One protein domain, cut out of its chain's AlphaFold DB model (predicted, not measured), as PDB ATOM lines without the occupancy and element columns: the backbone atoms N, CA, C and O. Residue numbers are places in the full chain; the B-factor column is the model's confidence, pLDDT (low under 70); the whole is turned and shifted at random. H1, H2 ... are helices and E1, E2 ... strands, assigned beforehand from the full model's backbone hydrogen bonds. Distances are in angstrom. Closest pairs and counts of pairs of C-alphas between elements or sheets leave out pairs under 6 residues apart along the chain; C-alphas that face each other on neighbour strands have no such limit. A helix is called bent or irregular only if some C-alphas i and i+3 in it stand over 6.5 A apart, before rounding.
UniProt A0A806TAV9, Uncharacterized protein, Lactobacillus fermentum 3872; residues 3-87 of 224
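AT A GLANCE: This is residues 3 to 87 of the 224 residues of an uncharacterized protein of Lactobacillus fermentum 3872 (UniProt A0A806TAV9). Six short helices make a compact body, with a small two-stranded ribbon, E1 and E2, at one end of its longest axis, where the first and last printed residues come together. H3 and H6 run side by side in opposite ways, H1 and H2 form a helical hairpin, and H4 and H5 cross each other toward the end away from the ribbon. The printed part has 85 residues, with the order E1, H1, H2, H3, H4, H5, H6, E2; the sheet, E1 - E2, is antiparallel, and the class is mostly helix. The whole is compact, with a radius of gyration of the C-alphas of 11.7 A and spans of 33 by 24 by 22 A.

IN THESE COORDINATES: E1, residues 3 to 8, begins at C-alpha 3 (-18.218, -12.009, -12.656) and is 10.9 A long. H1 is residues 10 to 17, 10.2 A, and H2 is residues 24 to 31, 9.3 A. H2 is irregular: C-alphas 26 and 29 are 7.5 A apart. H3, residues 38 to 46, is the longest helix at 12.4 A and begins at C-alpha 38 (-2.642, -9.050, -20.925). H4 is residues 50 to 57, 10.7 A; H5 is residues 61 to 68, 10.6 A; H6 is residues 72 to 79, 10.5 A. E2, residues 84 to 87, 10.0 A, ends at C-alpha 87 (-19.904, -7.625, -12.365).

HOW THE PARTS SIT: H3 is the hub, touching three helices. It touches H6 at a shallow tilt of 26 degrees, opposite ways, the closest C-alphas being those of Val 38 and Glu 79, 5.5 A apart. H3 and H5 only just touch, with 3 pairs of C-alphas within 8 A, the closest Ile 45 and His 68 at 5.3 A; their lines are about perpendicular, at 82 degrees. H3 and H4 only just touch, with 3 pairs within 8 A, and only at the corner by their link; the closest C-alphas, of Asn 44 and Leu 53, are 6.5 A apart. H4 touches H5 about perpendicular, at 81 degrees, closest at the C-alphas of Val 50 and Ala 64, 5.7 A. H1 and H2, a helical hairpin, touch at a steep tilt of 40 degrees, opposite ways, with the C-alphas of Gly 17 and Asp 24 closest at 5.6 A. H1 and H6 are close but not clearly touching, the C-alphas of Leu 12 and Ile 78 being closest at 7.1 A. H2 and H6 are apart. E1 and E2 are antiparallel, at 134 degrees; N 4 and O 86, 2.8 A, and N 8 and O 84, 2.9 A, are within hydrogen-bond range. In H1, H3, H4, H5 and H6 every O i to N i+4 pair is within hydrogen-bond range; in H2 1 of 4 is, beside 3 of 5 O i to N i+3 pairs.

THE WHOLE: The two C-alphas farthest apart, of Gly 69 and Ala 87, are 33.7 A apart, while those of Ile 3 and Ala 87 are 4.7 A apart. The printed part has no cut and no long link. Its mean pLDDT is 86.8, and no printed residue is under 70.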
ATOM      1  N   ILE A   3     -19.489 -12.738 -12.721       83.31
ATOM      2  CA  ILE A   3     -18.218 -12.009 -12.656       83.31
ATOM      3  C   ILE A   3     -17.461 -12.283 -13.951       83.31
ATOM      4  O   ILE A   3     -17.189 -13.437 -14.275       83.31
ATOM      5  N   GLN A   4     -17.099 -11.221 -14.663       84.25
ATOM      6  CA  GLN A   4     -16.199 -11.267 -15.808       84.25
ATOM      7  C   GLN A   4     -14.783 -10.950 -15.314       84.25
ATOM      8  O   GLN A   4     -14.476  -9.773 -15.071       84.25
ATOM      9  N   PRO A   5     -13.936 -11.971 -15.091       81.31
ATOM     10  CA  PRO A   5     -12.597 -11.758 -14.570       81.31
ATOM     11  C   PRO A   5     -11.787 -10.936 -15.571       81.31
ATOM     12  O   PRO A   5     -11.825 -11.215 -16.766       81.31
ATOM     13  N   GLN A   6     -11.073  -9.916 -15.095       84.31
ATOM     14  CA  GLN A   6     -10.264  -9.029 -15.950       84.31
ATOM     15  C   GLN A   6     -11.052  -8.387 -17.118       84.31
ATOM     16  O   GLN A   6     -10.466  -7.982 -18.122       84.31
ATOM     17  N   GLY A   7     -12.379  -8.276 -16.997       80.12
ATOM     18  CA  GLY A   7     -13.248  -7.724 -18.041       80.12
ATOM     19  C   GLY A   7     -13.130  -6.206 -18.213       80.12
ATOM     20  O   GLY A   7     -13.510  -5.673 -19.252       80.12
ATOM     21  N   ASN A   8     -12.585  -5.478 -17.229       86.44
ATOM     22  CA  ASN A   8     -12.412  -4.030 -17.334       86.44
ATOM     23  C   ASN A   8     -11.165  -3.669 -18.144       86.44
ATOM     24  O   ASN A   8     -10.088  -3.424 -17.590       86.44
ATOM     25  N   THR A   9     -11.335  -3.591 -19.462       88.81
ATOM     26  CA  THR A   9     -10.272  -3.268 -20.416       88.81
ATOM     27  C   THR A   9      -9.973  -1.770 -20.527       88.81
ATOM     28  O   THR A   9      -9.055  -1.402 -21.258       88.81
ATOM     29  N   GLN A  10     -10.658  -0.888 -19.780       87.31
ATOM     30  CA  GLN A  10     -10.537   0.568 -19.949       87.31
ATOM     31  C   GLN A  10      -9.091   1.058 -19.821       87.31
ATOM     32  O   GLN A  10      -8.616   1.793 -20.676       87.31
ATOM     33  N   LYS A  11      -8.342   0.586 -18.815       88.75
ATOM     34  CA  LYS A  11      -6.927   0.965 -18.638       88.75
ATOM     35  C   LYS A  11      -6.043   0.537 -19.813       88.75
ATOM     36  O   LYS A  11      -5.115   1.261 -20.171       88.75
ATOM     37  N   LEU A  12      -6.320  -0.631 -20.395       89.62
ATOM     38  CA  LEU A  12      -5.609  -1.131 -21.570       89.62
ATOM     39  C   LEU A  12      -5.951  -0.285 -22.800       89.62
ATOM     40  O   LEU A  12      -5.050   0.156 -23.507       89.62
ATOM     41  N   VAL A  13      -7.237  -0.012 -23.020       89.88
ATOM     42  CA  VAL A  13      -7.717   0.829 -24.123       89.88
ATOM     43  C   VAL A  13      -7.149   2.248 -24.013       89.88
ATOM     44  O   VAL A  13      -6.618   2.759 -24.995       89.88
ATOM     45  N   ASP A  14      -7.147   2.844 -22.819       89.00
ATOM     46  CA  ASP A  14      -6.584   4.175 -22.552       89.00
ATOM     47  C   ASP A  14      -5.076   4.239 -22.815       89.00
ATOM     48  O   ASP A  14      -4.556   5.260 -23.273       89.00
ATOM     49  N   TYR A  15      -4.344   3.170 -22.488       89.44
ATOM     50  CA  TYR A  15      -2.918   3.080 -22.787       89.44
ATOM     51  C   TYR A  15      -2.690   2.985 -24.300       89.44
ATOM     52  O   TYR A  15      -1.921   3.769 -24.857       89.44
ATOM     53  N   LEU A  16      -3.400   2.077 -24.977       88.19
ATOM     54  CA  LEU A  16      -3.276   1.865 -26.420       88.19
ATOM     55  C   LEU A  16      -3.699   3.101 -27.230       88.19
ATOM     56  O   LEU A  16      -3.046   3.424 -28.219       88.19
ATOM     57  N   GLY A  17      -4.729   3.832 -26.796       85.75
ATOM     58  CA  GLY A  17      -5.208   5.055 -27.452       85.75
ATOM     59  C   GLY A  17      -4.224   6.231 -27.389       85.75
ATOM     60  O   GLY A  17      -4.295   7.154 -28.199       85.75
ATOM     61  N   LYS A  18      -3.248   6.199 -26.469       86.31
ATOM     62  CA  LYS A  18      -2.156   7.192 -26.409       86.31
ATOM     63  C   LYS A  18      -1.043   6.910 -27.420       86.31
ATOM     64  O   LYS A  18      -0.171   7.760 -27.625       86.31
ATOM     65  N   LEU A  19      -1.036   5.731 -28.044       83.50
ATOM     66  CA  LEU A  19      -0.009   5.326 -28.996       83.50
ATOM     67  C   LEU A  19      -0.297   5.923 -30.378       83.50
ATOM     68  O   LEU A  19      -1.428   5.949 -30.862       83.50
ATOM     69  N   LYS A  20       0.750   6.410 -31.053       74.19
ATOM     70  CA  LYS A  20       0.607   7.000 -32.392       74.19
ATOM     71  C   LYS A  20       0.002   5.983 -33.367       74.19
ATOM     72  O   LYS A  20       0.582   4.931 -33.597       74.19
ATOM     73  N   GLY A  21      -1.116   6.349 -33.996       71.88
ATOM     74  CA  GLY A  21      -1.770   5.553 -35.045       71.88
ATOM     75  C   GLY A  21      -2.958   4.708 -34.571       71.88
ATOM     76  O   GLY A  21      -3.737   4.241 -35.413       71.88
ATOM     77  N   ILE A  22      -3.161   4.590 -33.257       78.12
ATOM     78  CA  ILE A  22      -4.273   3.867 -32.636       78.12
ATOM     79  C   ILE A  22      -5.199   4.896 -31.978       78.12
ATOM     80  O   ILE A  22      -4.843   5.506 -30.983       78.12
ATOM     81  N   GLY A  23      -6.372   5.133 -32.567       72.94
ATOM     82  CA  GLY A  23      -7.419   5.957 -31.949       72.94
ATOM     83  C   GLY A  23      -8.514   5.086 -31.338       72.94
ATOM     84  O   GLY A  23      -8.672   3.938 -31.755       72.94
ATOM     85  N   ASP A  24      -9.310   5.640 -30.424       73.62
ATOM     86  CA  ASP A  24     -10.316   4.912 -29.627       73.62
ATOM     87  C   ASP A  24     -11.273   4.057 -30.473       73.62
ATOM     88  O   ASP A  24     -11.532   2.895 -30.165       73.62
ATOM     89  N   ALA A  25     -11.727   4.578 -31.620       74.12
ATOM     90  CA  ALA A  25     -12.615   3.852 -32.533       74.12
ATOM     91  C   ALA A  25     -12.006   2.543 -33.074       74.12
ATOM     92  O   ALA A  25     -12.738   1.610 -33.405       74.12
ATOM     93  N   LYS A  26     -10.673   2.454 -33.160       81.56
ATOM     94  CA  LYS A  26      -9.949   1.264 -33.635       81.56
ATOM     95  C   LYS A  26      -9.790   0.185 -32.560       81.56
ATOM     96  O   LYS A  26      -9.420  -0.936 -32.906       81.56
ATOM     97  N   LEU A  27     -10.041   0.523 -31.294       84.56
ATOM     98  CA  LEU A  27      -9.891  -0.355 -30.128       84.56
ATOM     99  C   LEU A  27     -11.218  -0.946 -29.648       84.56
ATOM    100  O   LEU A  27     -11.234  -1.721 -28.697       84.56
ATOM    101  N   ARG A  28     -12.327  -0.629 -30.328       85.00
ATOM    102  CA  ARG A  28     -13.669  -1.089 -29.966       85.00
ATOM    103  C   ARG A  28     -13.766  -2.610 -29.802       85.00
ATOM    104  O   ARG A  28     -14.348  -3.065 -28.829       85.00
ATOM    105  N   GLY A  29     -13.141  -3.382 -30.692       85.31
ATOM    106  CA  GLY A  29     -13.132  -4.846 -30.598       85.31
ATOM    107  C   GLY A  29     -12.456  -5.379 -29.330       85.31
ATOM    108  O   GLY A  29     -12.924  -6.366 -28.773       85.31
ATOM    109  N   ILE A  30     -11.415  -4.695 -28.836       85.12
ATOM    110  CA  ILE A  30     -10.748  -5.010 -27.559       85.12
ATOM    111  C   ILE A  30     -11.626  -4.565 -26.382       85.12
ATOM    112  O   ILE A  30     -11.737  -5.284 -25.394       85.12
ATOM    113  N   ALA A  31     -12.273  -3.402 -26.498       85.19
ATOM    114  CA  ALA A  31     -13.160  -2.869 -25.467       85.19
ATOM    115  C   ALA A  31     -14.406  -3.747 -25.234       85.19
ATOM    116  O   ALA A  31     -14.913  -3.808 -24.121       85.19
ATOM    117  N   GLU A  32     -14.881  -4.438 -26.273       85.31
ATOM    118  CA  GLU A  32     -16.056  -5.320 -26.229       85.31
ATOM    119  C   GLU A  32     -15.721  -6.771 -25.816       85.31
ATOM    120  O   GLU A  32     -16.625  -7.604 -25.713       85.31
ATOM    121  N   GLN A  33     -14.447  -7.096 -25.559       82.75
ATOM    122  CA  GLN A  33     -14.057  -8.428 -25.086       82.75
ATOM    123  C   GLN A  33     -14.595  -8.703 -23.681       82.75
ATOM    124  O   GLN A  33     -14.525  -7.864 -22.789       82.75
ATOM    125  N   THR A  34     -15.073  -9.930 -23.468       78.31
ATOM    126  CA  THR A  34     -15.583 -10.375 -22.158       78.31
ATOM    127  C   THR A  34     -14.468 -10.560 -21.126       78.31
ATOM    128  O   THR A  34     -14.670 -10.327 -19.940       78.31
ATOM    129  N   THR A  35     -13.288 -10.987 -21.573       83.75
ATOM    130  CA  THR A  35     -12.088 -11.150 -20.748       83.75
ATOM    131  C   THR A  35     -10.869 -10.895 -21.617       83.75
ATOM    132  O   THR A  35     -10.843 -11.289 -22.785       83.75
ATOM    133  N   VAL A  36      -9.841 -10.270 -21.051       86.56
ATOM    134  CA  VAL A  36      -8.551 -10.091 -21.720       86.56
ATOM    135  C   VAL A  36      -7.448 -10.507 -20.763       86.56
ATOM    136  O   VAL A  36      -7.325  -9.947 -19.684       86.56
ATOM    137  N   ASP A  37      -6.625 -11.466 -21.177       89.44
ATOM    138  CA  ASP A  37      -5.355 -11.753 -20.513       89.44
ATOM    139  C   ASP A  37      -4.262 -10.909 -21.184       89.44
ATOM    140  O   ASP A  37      -3.958 -11.093 -22.366       89.44
ATOM    141  N   VAL A  38      -3.684  -9.967 -20.433       90.56
ATOM    142  CA  VAL A  38      -2.642  -9.050 -20.925       90.56
ATOM    143  C   VAL A  38      -1.364  -9.773 -21.363       90.56
ATOM    144  O   VAL A  38      -0.692  -9.312 -22.287       90.56
ATOM    145  N   PHE A  39      -1.039 -10.927 -20.774       91.19
ATOM    146  CA  PHE A  39       0.117 -11.732 -21.176       91.19
ATOM    147  C   PHE A  39      -0.166 -12.505 -22.460       91.19
ATOM    148  O   PHE A  39       0.685 -12.571 -23.345       91.19
ATOM    149  N   ALA A  40      -1.372 -13.062 -22.599       90.50
ATOM    150  CA  ALA A  40      -1.787 -13.676 -23.858       90.50
ATOM    151  C   ALA A  40      -1.839 -12.631 -24.986       90.50
ATOM    152  O   ALA A  40      -1.348 -12.885 -26.085       90.50
ATOM    153  N   PHE A  41      -2.351 -11.434 -24.691       91.00
ATOM    154  CA  PHE A  41      -2.416 -10.313 -25.627       91.00
ATOM    155  C   PHE A  41      -1.030  -9.898 -26.128       91.00
ATOM    156  O   PHE A  41      -0.790  -9.887 -27.334       91.00
ATOM    157  N   THR A  42      -0.081  -9.630 -25.230       92.44
ATOM    158  CA  THR A  42       1.286  -9.242 -25.624       92.44
ATOM    159  C   THR A  42       2.060 -10.385 -26.269       92.44
ATOM    160  O   THR A  42       2.832 -10.147 -27.197       92.44
ATOM    161  N   LYS A  43       1.832 -11.639 -25.865       91.19
ATOM    162  CA  LYS A  43       2.382 -12.809 -26.563       91.19
ATOM    163  C   LYS A  43       1.897 -12.881 -28.011       91.19
ATOM    164  O   LYS A  43       2.726 -13.081 -28.893       91.19
ATOM    165  N   ASN A  44       0.602 -12.670 -28.254       90.19
ATOM    166  CA  ASN A  44       0.031 -12.662 -29.603       90.19
ATOM    167  C   ASN A  44       0.615 -11.529 -30.466       90.19
ATOM    168  O   ASN A  44       0.832 -11.705 -31.663       90.19
ATOM    169  N   ILE A  45       0.953 -10.392 -29.849       90.38
ATOM    170  CA  ILE A  45       1.683  -9.306 -30.517       90.38
ATOM    171  C   ILE A  45       3.123  -9.716 -30.866       90.38
ATOM    172  O   ILE A  45       3.618  -9.368 -31.934       90.38
ATOM    173  N   ARG A  46       3.804 -10.496 -30.024       90.00
ATOM    174  CA  ARG A  46       5.175 -10.956 -30.309       90.00
ATOM    175  C   ARG A  46       5.259 -12.036 -31.386       90.00
ATOM    176  O   ARG A  46       6.300 -12.173 -32.015       90.00
ATOM    177  N   THR A  47       4.202 -12.822 -31.588       84.50
ATOM    178  CA  THR A  47       4.211 -13.956 -32.528       84.50
ATOM    179  C   THR A  47       4.105 -13.571 -34.010       84.50
ATOM    180  O   THR A  47       4.120 -14.468 -34.845       84.50
ATOM    181  N   ASP A  48       4.022 -12.272 -34.336       73.94
ATOM    182  CA  ASP A  48       3.918 -11.713 -35.705       73.94
ATOM    183  C   ASP A  48       2.780 -12.317 -36.563       73.94
ATOM    184  O   ASP A  48       2.816 -12.320 -37.793       73.94
ATOM    185  N   ASP A  49       1.740 -12.848 -35.907       86.06
ATOM    186  CA  ASP A  49       0.546 -13.386 -36.558       86.06
ATOM    187  C   ASP A  49      -0.610 -12.380 -36.498       86.06
ATOM    188  O   ASP A  49      -1.449 -12.377 -35.587       86.06
ATOM    189  N   VAL A  50      -0.649 -11.535 -37.529       85.31
ATOM    190  CA  VAL A  50      -1.664 -10.493 -37.729       85.31
ATOM    191  C   VAL A  50      -3.079 -11.079 -37.748       85.31
ATOM    192  O   VAL A  50      -3.999 -10.466 -37.205       85.31
ATOM    193  N   ASN A  51      -3.274 -12.252 -38.360       87.00
ATOM    194  CA  ASN A  51      -4.609 -12.835 -38.519       87.00
ATOM    195  C   ASN A  51      -5.149 -13.309 -37.170       87.00
ATOM    196  O   ASN A  51      -6.285 -12.995 -36.821       87.00
ATOM    197  N   THR A  52      -4.307 -13.966 -36.369       86.31
ATOM    198  CA  THR A  52      -4.691 -14.393 -35.019       86.31
ATOM    199  C   THR A  52      -5.091 -13.202 -34.141       86.31
ATOM    200  O   THR A  52      -6.084 -13.290 -33.418       86.31
ATOM    201  N   LEU A  53      -4.390 -12.062 -34.223       85.38
ATOM    202  CA  LEU A  53      -4.785 -10.843 -33.502       85.38
ATOM    203  C   LEU A  53      -6.126 -10.277 -33.981       85.38
ATOM    204  O   LEU A  53      -6.953  -9.879 -33.157       85.38
ATOM    205  N   MET A  54      -6.337 -10.226 -35.297       89.38
ATOM    206  CA  MET A  54      -7.586  -9.735 -35.878       89.38
ATOM    207  C   MET A  54      -8.779 -10.577 -35.433       89.38
ATOM    208  O   MET A  54      -9.765 -10.015 -34.960       89.38
ATOM    209  N   ASP A  55      -8.661 -11.900 -35.533       87.81
ATOM    210  CA  ASP A  55      -9.746 -12.832 -35.228       87.81
ATOM    211  C   ASP A  55     -10.029 -12.891 -33.722       87.81
ATOM    212  O   ASP A  55     -11.186 -12.870 -33.306       87.81
ATOM    213  N   THR A  56      -8.982 -12.904 -32.890       87.31
ATOM    214  CA  THR A  56      -9.131 -13.007 -31.429       87.31
ATOM    215  C   THR A  56      -9.740 -11.742 -30.829       87.31
ATOM    216  O   THR A  56     -10.613 -11.823 -29.969       87.31
ATOM    217  N   TYR A  57      -9.289 -10.564 -31.272       88.38
ATOM    218  CA  TYR A  57      -9.665  -9.288 -30.656       88.38
ATOM    219  C   TYR A  57     -10.660  -8.469 -31.484       88.38
ATOM    220  O   TYR A  57     -11.000  -7.352 -31.096       88.38
ATOM    221  N   ASN A  58     -11.134  -9.006 -32.613       89.69
ATOM    222  CA  ASN A  58     -12.055  -8.347 -33.540       89.69
ATOM    223  C   ASN A  58     -11.583  -6.935 -33.946       89.69
ATOM    224  O   ASN A  58     -12.322  -5.949 -33.876       89.69
ATOM    225  N   ILE A  59     -10.307  -6.823 -34.326       89.44
ATOM    226  CA  ILE A  59      -9.670  -5.561 -34.724       89.44
ATOM    227  C   ILE A  59      -9.332  -5.544 -36.214       89.44
ATOM    228  O   ILE A  59      -9.172  -6.575 -36.862       89.44
ATOM    229  N   THR A  60      -9.191  -4.343 -36.779       89.88
ATOM    230  CA  THR A  60      -8.803  -4.199 -38.189       89.88
ATOM    231  C   THR A  60      -7.345  -4.595 -38.417       89.88
ATOM    232  O   THR A  60      -6.504  -4.416 -37.536       89.88
ATOM    233  N   LYS A  61      -7.024  -5.016 -39.646       89.44
ATOM    234  CA  LYS A  61      -5.650  -5.317 -40.073       89.44
ATOM    235  C   LYS A  61      -4.665  -4.184 -39.772       89.44
ATOM    236  O   LYS A  61      -3.597  -4.430 -39.233       89.44
ATOM    237  N   VAL A  62      -5.065  -2.937 -40.033       88.12
ATOM    238  CA  VAL A  62      -4.242  -1.746 -39.750       88.12
ATOM    239  C   VAL A  62      -3.932  -1.626 -38.256       88.12
ATOM    240  O   VAL A  62      -2.815  -1.280 -37.877       88.12
ATOM    241  N   THR A  63      -4.912  -1.909 -37.393       87.31
ATOM    242  CA  THR A  63      -4.705  -1.906 -35.938       87.31
ATOM    243  C   THR A  63      -3.732  -3.009 -35.531       87.31
ATOM    244  O   THR A  63      -2.799  -2.728 -34.788       87.31
ATOM    245  N   ALA A  64      -3.910  -4.229 -36.044       88.50
ATOM    246  CA  ALA A  64      -3.049  -5.370 -35.735       88.50
ATOM    247  C   ALA A  64      -1.590  -5.141 -36.180       88.50
ATOM    248  O   ALA A  64      -0.672  -5.340 -35.391       88.50
ATOM    249  N   GLU A  65      -1.369  -4.608 -37.384       88.62
ATOM    250  CA  GLU A  65      -0.032  -4.220 -37.867       88.62
ATOM    251  C   GLU A  65       0.604  -3.124 -36.992       88.62
ATOM    252  O   GLU A  65       1.795  -3.173 -36.693       88.62
ATOM    253  N   THR A  66      -0.189  -2.153 -36.527       87.94
ATOM    254  CA  THR A  66       0.307  -1.111 -35.611       87.94
ATOM    255  C   THR A  66       0.694  -1.695 -34.249       87.94
ATOM    256  O   THR A  66       1.680  -1.257 -33.660       87.94
ATOM    257  N   LEU A  67      -0.052  -2.691 -33.758       88.31
ATOM    258  CA  LEU A  67       0.259  -3.392 -32.512       88.31
ATOM    259  C   LEU A  67       1.541  -4.228 -32.632       88.31
ATOM    260  O   LEU A  67       2.346  -4.211 -31.708       88.31
ATOM    261  N   HIS A  68       1.796  -4.888 -33.765       88.88
ATOM    262  CA  HIS A  68       3.079  -5.571 -33.998       88.88
ATOM    263  C   HIS A  68       4.277  -4.617 -34.027       88.88
ATOM    264  O   HIS A  68       5.380  -4.998 -33.651       88.88
ATOM    265  N   GLY A  69       4.066  -3.359 -34.418       87.38
ATOM    266  CA  GLY A  69       5.101  -2.327 -34.390       87.38
ATOM    267  C   GLY A  69       5.479  -1.818 -32.993       87.38
ATOM    268  O   GLY A  69       6.309  -0.910 -32.891       87.38
ATOM    269  N   LEU A  70       4.873  -2.339 -31.920       90.06
ATOM    270  CA  LEU A  70       5.183  -1.925 -30.555       90.06
ATOM    271  C   LEU A  70       6.567  -2.406 -30.114       90.06
ATOM    272  O   LEU A  70       6.993  -3.527 -30.374       90.06
ATOM    273  N   THR A  71       7.276  -1.537 -29.401       91.69
ATOM    274  CA  THR A  71       8.579  -1.866 -28.815       91.69
ATOM    275  C   THR A  71       8.421  -2.805 -27.620       91.69
ATOM    276  O   THR A  71       7.426  -2.727 -26.901       91.69
ATOM    277  N   GLU A  72       9.445  -3.610 -27.315       92.62
ATOM    278  CA  GLU A  72       9.438  -4.462 -26.110       92.62
ATOM    279  C   GLU A  72       9.172  -3.670 -24.825       92.62
ATOM    280  O   GLU A  72       8.469  -4.146 -23.941       92.62
ATOM    281  N   LYS A  73       9.646  -2.420 -24.735       92.94
ATOM    282  CA  LYS A  73       9.328  -1.546 -23.600       92.94
ATOM    283  C   LYS A  73       7.816  -1.327 -23.454       92.94
ATOM    284  O   LYS A  73       7.303  -1.410 -22.346       92.94
ATOM    285  N   GLN A  74       7.111  -1.061 -24.552       92.00
ATOM    286  CA  GLN A  74       5.660  -0.852 -24.535       92.00
ATOM    287  C   GLN A  74       4.904  -2.147 -24.224       92.00
ATOM    288  O   GLN A  74       3.898  -2.112 -23.527       92.00
ATOM    289  N   LEU A  75       5.397  -3.296 -24.696       92.75
ATOM    290  CA  LEU A  75       4.808  -4.597 -24.366       92.75
ATOM    291  C   LEU A  75       4.932  -4.913 -22.871       92.75
ATOM    292  O   LEU A  75       3.954  -5.329 -22.258       92.75
ATOM    293  N   LEU A  76       6.092  -4.642 -22.268       92.75
ATOM    294  CA  LEU A  76       6.287  -4.780 -20.821       92.75
ATOM    295  C   LEU A  76       5.395  -3.816 -20.021       92.75
ATOM    296  O   LEU A  76       4.859  -4.194 -18.985       92.75
ATOM    297  N   GLU A  77       5.195  -2.587 -20.506       93.38
ATOM    298  CA  GLU A  77       4.253  -1.638 -19.893       93.38
ATOM    299  C   GLU A  77       2.802  -2.147 -19.955       93.38
ATOM    300  O   GLU A  77       2.058  -1.963 -18.995       93.38
ATOM    301  N   ILE A  78       2.402  -2.822 -21.042       92.62
ATOM    302  CA  ILE A  78       1.076  -3.453 -21.164       92.62
ATOM    303  C   ILE A  78       0.921  -4.626 -20.188       92.62
ATOM    304  O   ILE A  78      -0.129  -4.763 -19.566       92.62
ATOM    305  N   GLU A  79       1.949  -5.462 -20.028       93.00
ATOM    306  CA  GLU A  79       1.938  -6.598 -19.089       93.00
ATOM    307  C   GLU A  79       1.786  -6.167 -17.620       93.00
ATOM    308  O   GLU A  79       1.274  -6.931 -16.798       93.00
ATOM    309  N   ASP A  80       2.186  -4.937 -17.288       93.38
ATOM    310  CA  ASP A  80       2.022  -4.365 -15.947       93.38
ATOM    311  C   ASP A  80       0.603  -3.808 -15.697       93.38
ATOM    312  O   ASP A  80       0.214  -3.521 -14.560       93.38
ATOM    313  N   ILE A  81      -0.229  -3.691 -16.741       92.31
ATOM    314  CA  ILE A  81      -1.605  -3.206 -16.600       92.31
ATOM    315  C   ILE A  81      -2.444  -4.236 -15.838       92.31
ATOM    316  O   ILE A  81      -2.772  -5.319 -16.321       92.31
ATOM    317  N   ARG A  82      -2.879  -3.853 -14.635       88.50
ATOM    318  CA  ARG A  82      -3.856  -4.613 -13.848       88.50
ATOM    319  C   ARG A  82      -5.278  -4.299 -14.299       88.50
ATOM    320  O   ARG A  82      -5.823  -3.241 -13.954       88.50
ATOM    321  N   LEU A  83      -5.860  -5.235 -15.044       90.19
ATOM    322  CA  LEU A  83      -7.285  -5.257 -15.364       90.19
ATOM    323  C   LEU A  83      -8.084  -5.707 -14.140       90.19
ATOM    324  O   LEU A  83      -7.650  -6.586 -13.394       90.19
ATOM    325  N   THR A  84      -9.229  -5.072 -13.918       87.19
ATOM    326  CA  THR A  84     -10.140  -5.416 -12.820       87.19
ATOM    327  C   THR A  84     -11.336  -6.187 -13.349       87.19
ATOM    328  O   THR A  84     -11.655  -6.126 -14.538       87.19
ATOM    329  N   ASP A  85     -12.030  -6.874 -12.455       88.69
ATOM    330  CA  ASP A  85     -13.237  -7.609 -12.807       88.69
ATOM    331  C   ASP A  85     -14.409  -6.657 -13.068       88.69
ATOM    332  O   ASP A  85     -14.443  -5.527 -12.566       88.69
ATOM    333  N   ILE A  86     -15.381  -7.128 -13.849       86.00
ATOM    334  CA  ILE A  86     -16.679  -6.473 -14.023       86.00
ATOM    335  C   ILE A  86     -17.770  -7.421 -13.535       86.00
ATOM    336  O   ILE A  86     -17.795  -8.597 -13.891       86.00
ATOM    337  N   ALA A  87     -18.695  -6.903 -12.728       82.44
ATOM    338  CA  ALA A  87     -19.904  -7.625 -12.365       82.44
ATOM    339  C   ALA A  87     -20.989  -7.353 -13.412       82.44
ATOM    340  O   ALA A  87     -21.508  -6.240 -13.507       82.44
TER     341      ALA A  87